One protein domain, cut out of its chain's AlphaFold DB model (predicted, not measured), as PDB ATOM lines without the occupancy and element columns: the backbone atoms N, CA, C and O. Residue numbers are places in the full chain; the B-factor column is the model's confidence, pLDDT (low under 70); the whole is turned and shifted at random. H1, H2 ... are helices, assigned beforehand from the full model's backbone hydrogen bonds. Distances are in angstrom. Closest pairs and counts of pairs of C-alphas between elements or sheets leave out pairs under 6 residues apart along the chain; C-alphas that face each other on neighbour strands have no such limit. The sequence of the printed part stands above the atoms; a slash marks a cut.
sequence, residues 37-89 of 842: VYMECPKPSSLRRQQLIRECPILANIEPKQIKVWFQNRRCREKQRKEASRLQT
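This is residues 37 to 89 of the 842 residues of the protein "Homeobox-leucine zipper protein HOX32" of Dendrobium catenatum (UniProt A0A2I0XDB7). The model looks like a small head with one long arm: the long helix H3 begins in the head, beside the crosswise helix H2, and its residues 76 to 89 stick out free. The very short helix H1 is near H3, by Phe 71. The printed part has 53 residues with three named helices, in the order H1, H2, H3, and no named strand; the class is all helix. The whole is loose, with a radius of gyration of the C-alphas of 13.6 A, and spans 43 by 18 by 17 A.

Start at H1, residues 37 to 40: it is close to but not clearly touching H3, residues 64 to 89, the closest C-alphas being those of Tyr 38 and Phe 71, 7.3 A apart. Go on to H2, residues 46 to 55, which is apart from H1. H2 touches H3, which meets it with residues 64 to 68 alone; the closest C-alphas, of Arg 49 and Pro 64, are 5.8 A apart. Their lines are about perpendicular, at 76 degrees. In H2 and H3 every backbone O i to N i+4 pair is within hydrogen-bond range, while H1 is too short for such a pair.

Find C-alpha 37 at (23.202, 48.244, 34.039), where H1 begins; it ends at Glu 40. H2 runs 14.4 A from Ser 46 to Glu 55. Look for C-alpha 64 at (32.681, 48.869, 44.296); from there H3 runs 37.6 A to C-alpha 89 at (34.772, 37.520, 8.461).

The two C-alphas farthest apart, of Arg 54 and Thr 89, are 43.0 A apart. Without residues 76 to 89 the body spans 24 by 17 by 16 A. The printed part has no cut; the link from H1 to H2 is tight and that from H2 to H3 short. The mean pLDDT of the printed part is 84.2, and residue 89 is under 70.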
ATOM      1  N   VAL A  37      22.513  46.952  33.862       85.38
ATOM      2  CA  VAL A  37      23.202  48.244  34.039       85.38
ATOM      3  C   VAL A  37      24.263  48.470  32.965       85.38
ATOM      4  O   VAL A  37      24.513  49.607  32.578       85.38
ATOM      5  N   TYR A  38      24.898  47.412  32.460       87.81
ATOM      6  CA  TYR A  38      25.861  47.514  31.365       87.81
ATOM      7  C   TYR A  38      25.228  48.020  30.069       87.81
ATOM      8  O   TYR A  38      25.873  48.794  29.364       87.81
ATOM      9  N   MET A  39      23.981  47.634  29.783       84.38
ATOM     10  CA  MET A  39      23.244  48.134  28.618       84.38
ATOM     11  C   MET A  39      22.952  49.637  28.710       84.38
ATOM     12  O   MET A  39      22.942  50.317  27.690       84.38
ATOM     13  N   GLU A  40      22.775  50.168  29.921       83.06
ATOM     14  CA  GLU A  40      22.509  51.594  30.155       83.06
ATOM     15  C   GLU A  40      23.794  52.425  30.297       83.06
ATOM     16  O   GLU A  40      23.899  53.534  29.777       83.06
ATOM     17  N   CYS A  41      24.796  51.911  31.019       83.88
ATOM     18  CA  CYS A  41      26.032  52.625  31.333       83.88
ATOM     19  C   CYS A  41      27.251  51.677  31.366       83.88
ATOM     20  O   CYS A  41      27.641  51.184  32.428       83.88
ATOM     21  N   PRO A  42      27.951  51.480  30.233       85.25
ATOM     22  CA  PRO A  42      29.113  50.582  30.141       85.25
ATOM     23  C   PRO A  42      30.359  51.042  30.926       85.25
ATOM     24  O   PRO A  42      31.311  50.274  31.111       85.25
ATOM     25  N   LYS A  43      30.406  52.313  31.353       88.50
ATOM     26  CA  LYS A  43      31.512  52.926  32.115       88.50
ATOM     27  C   LYS A  43      30.977  53.658  33.361       88.50
ATOM     28  O   LYS A  43      31.053  54.885  33.424       88.50
ATOM     29  N   PRO A  44      30.456  52.941  34.367       86.62
ATOM     30  CA  PRO A  44      29.830  53.581  35.517       86.62
ATOM     31  C   PRO A  44      30.854  54.345  36.371       86.62
ATOM     32  O   PRO A  44      31.926  53.828  36.722       86.62
ATOM     33  N   SER A  45      30.509  55.584  36.739       85.12
ATOM     34  CA  SER A  45      31.314  56.432  37.628       85.12
ATOM     35  C   SER A  45      31.460  55.808  39.024       85.12
ATOM     36  O   SER A  45      30.772  54.848  39.379       85.12
ATOM     37  N   SER A  46      32.382  56.322  39.847       86.00
ATOM     38  CA  SER A  46      32.519  55.837  41.233       86.00
ATOM     39  C   SER A  46      31.224  56.014  42.031       86.00
ATOM     40  O   SER A  46      30.817  55.096  42.741       86.00
ATOM     41  N   LEU A  47      30.552  57.152  41.840       86.31
ATOM     42  CA  LEU A  47      29.268  57.459  42.464       86.31
ATOM     43  C   LEU A  47      28.171  56.494  41.995       86.31
ATOM     44  O   LEU A  47      27.473  55.915  42.824       86.31
ATOM     45  N   ARG A  48      28.076  56.236  40.682       84.56
ATOM     46  CA  ARG A  48      27.072  55.313  40.125       84.56
ATOM     47  C   ARG A  48      27.274  53.876  40.607       84.56
ATOM     48  O   ARG A  48      26.304  53.184  40.883       84.56
ATOM     49  N   ARG A  49      28.526  53.429  40.777       87.81
ATOM     50  CA  ARG A  49      28.835  52.107  41.358       87.81
ATOM     51  C   ARG A  49      28.399  51.990  42.821       87.81
ATOM     52  O   ARG A  49      27.942  50.928  43.220       87.81
ATOM     53  N   GLN A  50      28.527  53.058  43.610       84.25
ATOM     54  CA  GLN A  50      28.045  53.081  44.997       84.25
ATOM     55  C   GLN A  50      26.514  53.105  45.074       84.25
ATOM     56  O   GLN A  50      25.938  52.417  45.911       84.25
ATOM     57  N   GLN A  51      25.859  53.862  44.188       84.25
ATOM     58  CA  GLN A  51      24.400  53.871  44.060       84.25
ATOM     59  C   GLN A  51      23.860  52.494  43.680       84.25
ATOM     60  O   GLN A  51      22.941  52.013  44.327       84.25
ATOM     61  N   LEU A  52      24.495  51.810  42.726       84.50
ATOM     62  CA  LEU A  52      24.075  50.482  42.283       84.50
ATOM     63  C   LEU A  52      24.026  49.453  43.427       84.50
ATOM     64  O   LEU A  52      23.103  48.651  43.498       84.50
ATOM     65  N   ILE A  53      24.991  49.500  44.347       86.06
ATOM     66  CA  ILE A  53      25.024  48.620  45.528       86.06
ATOM     67  C   ILE A  53      23.867  48.936  46.490       86.06
ATOM     68  O   ILE A  53      23.334  48.033  47.127       86.06
ATOM     69  N   ARG A  54      23.463  50.210  46.590       81.62
ATOM     70  CA  ARG A  54      22.327  50.643  47.423       81.62
ATOM     71  C   ARG A  54      20.976  50.315  46.784       81.62
ATOM     72  O   ARG A  54      20.042  49.975  47.497       81.62
ATOM     73  N   GLU A  55      20.882  50.434  45.463       81.81
ATOM     74  CA  GLU A  55      19.660  50.225  44.675       81.81
ATOM     75  C   GLU A  55      19.364  48.735  44.437       81.81
ATOM     76  O   GLU A  55      18.205  48.352  44.304       81.81
ATOM     77  N   CYS A  56      20.393  47.881  44.399       82.38
ATOM     78  CA  CYS A  56      20.264  46.442  44.161       82.38
ATOM     79  C   CYS A  56      20.750  45.638  45.381       82.38
ATOM     80  O   CYS A  56      21.942  45.333  45.469       82.38
ATOM     81  N   PRO A  57      19.847  45.199  46.283       80.50
ATOM     82  CA  PRO A  57      20.202  44.426  47.481       80.50
ATOM     83  C   PRO A  57      20.998  43.145  47.186       80.50
ATOM     84  O   PRO A  57      21.822  42.713  47.985       80.50
ATOM     85  N   ILE A  58      20.803  42.562  46.000       82.81
ATOM     86  CA  ILE A  58      21.499  41.357  45.518       82.81
ATOM     87  C   ILE A  58      23.011  41.614  45.302       82.81
ATOM     88  O   ILE A  58      23.823  40.687  45.350       82.81
ATOM     89  N   LEU A  59      23.408  42.879  45.114       82.94
ATOM     90  CA  LEU A  59      24.797  43.330  44.965       82.94
ATOM     91  C   LEU A  59      25.383  43.897  46.274       82.94
ATOM     92  O   LEU A  59      26.533  44.332  46.272       82.94
ATOM     93  N   ALA A  60      24.640  43.878  47.391       76.94
ATOM     94  CA  ALA A  60      25.048  44.489  48.665       76.94
ATOM     95  C   ALA A  60      26.371  43.930  49.226       76.94
ATOM     96  O   ALA A  60      27.117  44.648  49.886       76.94
ATOM     97  N   ASN A  61      26.684  42.669  48.910       80.56
ATOM     98  CA  ASN A  61      27.903  41.982  49.346       80.56
ATOM     99  C   ASN A  61      29.066  42.097  48.339       80.56
ATOM    100  O   ASN A  61      30.047  41.366  48.454       80.56
ATOM    101  N   ILE A  62      28.956  42.968  47.330       82.94
ATOM    102  CA  ILE A  62      29.967  43.152  46.283       82.94
ATOM    103  C   ILE A  62      30.647  44.506  46.461       82.94
ATOM    104  O   ILE A  62      30.002  45.552  46.513       82.94
ATOM    105  N   GLU A  63      31.977  44.512  46.481       83.69
ATOM    106  CA  GLU A  63      32.720  45.759  46.621       83.69
ATOM    107  C   GLU A  63      32.656  46.622  45.342       83.69
ATOM    108  O   GLU A  63      32.765  46.106  44.222       83.69
ATOM    109  N   PRO A  64      32.644  47.967  45.455       83.88
ATOM    110  CA  PRO A  64      32.681  48.869  44.296       83.88
ATOM    111  C   PRO A  64      33.876  48.642  43.350       83.88
ATOM    112  O   PRO A  64      33.812  48.971  42.156       83.88
ATOM    113  N   LYS A  65      34.993  48.111  43.872       84.56
ATOM    114  CA  LYS A  65      36.176  47.723  43.085       84.56
ATOM    115  C   LYS A  65      35.908  46.476  42.242       84.56
ATOM    116  O   LYS A  65      36.304  46.446  41.082       84.56
ATOM    117  N   GLN A  66      35.189  45.493  42.775       85.69
ATOM    118  CA  GLN A  66      34.831  44.270  42.056       85.69
ATOM    119  C   GLN A  66      33.852  44.576  40.915       85.69
ATOM    120  O   GLN A  66      34.044  44.096  39.803       85.69
ATOM    121  N   ILE A  67      32.885  45.478  41.136       87.00
ATOM    122  CA  ILE A  67      32.003  45.981  40.067       87.00
ATOM    123  C   ILE A  67      32.830  46.661  38.962       87.00
ATOM    124  O   ILE A  67      32.643  46.380  37.782       87.00
ATOM    125  N   LYS A  68      33.818  47.498  39.316       89.06
ATOM    126  CA  LYS A  68      34.725  48.123  38.328       89.06
ATOM    127  C   LYS A  68      35.411  47.084  37.442       89.06
ATOM    128  O   LYS A  68      35.431  47.244  36.222       89.06
ATOM    129  N   VAL A  69      35.974  46.048  38.064       88.69
ATOM    130  CA  VAL A  69      36.695  44.973  37.376       88.69
ATOM    131  C   VAL A  69      35.746  44.167  36.492       88.69
ATOM    132  O   VAL A  69      36.094  43.877  35.349       88.69
ATOM    133  N   TRP A  70      34.525  43.882  36.949       91.31
ATOM    134  CA  TRP A  70      33.512  43.213  36.133       91.31
ATOM    135  C   TRP A  70      33.194  44.008  34.860       91.31
ATOM    136  O   TRP A  70      33.294  43.462  33.762       91.31
ATOM    137  N   PHE A  71      32.932  45.317  34.969       91.69
ATOM    138  CA  PHE A  71      32.658  46.180  33.808       91.69
ATOM    139  C   PHE A  71      33.881  46.329  32.883       91.69
ATOM    140  O   PHE A  71      33.737  46.409  31.662       91.69
ATOM    141  N   GLN A  72      35.102  46.355  33.426       88.25
ATOM    142  CA  GLN A  72      36.334  46.335  32.624       88.25
ATOM    143  C   GLN A  72      36.480  45.021  31.843       88.25
ATOM    144  O   GLN A  72      36.686  45.047  30.628       88.25
ATOM    145  N   ASN A  73      36.300  43.885  32.512       90.56
ATOM    146  CA  ASN A  73      36.389  42.562  31.903       90.56
ATOM    147  C   ASN A  73      35.273  42.328  30.882       90.56
ATOM    148  O   ASN A  73      35.527  41.756  29.824       90.56
ATOM    149  N   ARG A  74      34.051  42.802  31.151       90.38
ATOM    150  CA  ARG A  74      32.918  42.691  30.227       90.38
ATOM    151  C   ARG A  74      33.161  43.472  28.938       90.38
ATOM    152  O   ARG A  74      32.919  42.919  27.866       90.38
ATOM    153  N   ARG A  75      33.718  44.690  29.030       92.88
ATOM    154  CA  ARG A  75      34.154  45.479  27.861       92.88
ATOM    155  C   ARG A  75      35.276  44.789  27.091       92.88
ATOM    156  O   ARG A  75      35.226  44.728  25.868       92.88
ATOM    157  N   CYS A  76      36.269  44.247  27.796       88.75
ATOM    158  CA  CYS A  76      37.370  43.514  27.171       88.75
ATOM    159  C   CYS A  76      36.867  42.274  26.410       88.75
ATOM    160  O   CYS A  76      37.184  42.111  25.235       88.75
ATOM    161  N   ARG A  77      36.006  41.457  27.032       86.31
ATOM    162  CA  ARG A  77      35.397  40.267  26.410       86.31
ATOM    163  C   ARG A  77      34.509  40.608  25.219       86.31
ATOM    164  O   ARG A  77      34.462  39.847  24.261       86.31
ATOM    165  N   GLU A  78      33.784  41.721  25.275       87.25
ATOM    166  CA  GLU A  78      32.986  42.180  24.139       87.25
ATOM    167  C   GLU A  78      33.863  42.633  22.980       87.25
ATOM    168  O   GLU A  78      33.629  42.225  21.847       87.25
ATOM    169  N   LYS A  79      34.906  43.418  23.276       85.00
ATOM    170  CA  LYS A  79      35.897  43.829  22.283       85.00
ATOM    171  C   LYS A  79      36.548  42.607  21.635       85.00
ATOM    172  O   LYS A  79      36.625  42.552  20.417       85.00
ATOM    173  N   GLN A  80      36.940  41.606  22.426       83.88
ATOM    174  CA  GLN A  80      37.487  40.345  21.917       83.88
ATOM    175  C   GLN A  80      36.486  39.568  21.057       83.88
ATOM    176  O   GLN A  80      36.874  39.070  20.010       83.88
ATOM    177  N   ARG A  81      35.207  39.472  21.450       83.44
ATOM    178  CA  ARG A  81      34.174  38.817  20.626       83.44
ATOM    179  C   ARG A  81      33.953  39.536  19.296       83.44
ATOM    180  O   ARG A  81      33.915  38.877  18.263       83.44
ATOM    181  N   LYS A  82      33.841  40.868  19.321       78.38
ATOM    182  CA  LYS A  82      33.713  41.698  18.115       78.38
ATOM    183  C   LYS A  82      34.927  41.527  17.205       78.38
ATOM    184  O   LYS A  82      34.762  41.285  16.017       78.38
ATOM    185  N   GLU A  83      36.130  41.550  17.773       78.12
ATOM    186  CA  GLU A  83      37.373  41.366  17.022       78.12
ATOM    187  C   GLU A  83      37.516  39.949  16.457       78.12
ATOM    188  O   GLU A  83      37.892  39.790  15.304       78.12
ATOM    189  N   ALA A  84      37.158  38.910  17.216       78.38
ATOM    190  CA  ALA A  84      37.169  37.533  16.731       78.38
ATOM    191  C   ALA A  84      36.167  37.324  15.585       78.38
ATOM    192  O   ALA A  84      36.510  36.700  14.583       78.38
ATOM    193  N   SER A  85      34.962  37.892  15.697       77.56
ATOM    194  CA  SER A  85      33.967  37.895  14.617       77.56
ATOM    195  C   SER A  85      34.496  38.623  13.380       77.56
ATOM    196  O   SER A  85      34.446  38.087  12.274       77.56
ATOM    197  N   ARG A  86      35.094  39.808  13.570       78.19
ATOM    198  CA  ARG A  86      35.733  40.587  12.503       78.19
ATOM    199  C   ARG A  86      36.831  39.780  11.814       78.19
ATOM    200  O   ARG A  86      36.813  39.654  10.595       78.19
ATOM    201  N   LEU A  87      37.738  39.170  12.579       76.56
ATOM    202  CA  LEU A  87      38.811  38.317  12.066       76.56
ATOM    203  C   LEU A  87      38.269  37.099  11.315       76.56
ATOM    204  O   LEU A  87      38.814  36.745  10.276       76.56
ATOM    205  N   GLN A  88      37.190  36.476  11.791       76.38
ATOM    206  CA  GLN A  88      36.567  35.349  11.101       76.38
ATOM    207  C   GLN A  88      35.961  35.776   9.755       76.38
ATOM    208  O   GLN A  88      36.159  35.091   8.751       76.38
ATOM    209  N   THR A  89      35.285  36.927   9.706       68.81
ATOM    210  CA  THR A  89      34.772  37.520   8.461       68.81
ATOM    211  C   THR A  89      35.906  37.869   7.497       68.81
ATOM    212  O   THR A  89      35.844  37.522   6.319       68.81
TER     213      THR A  89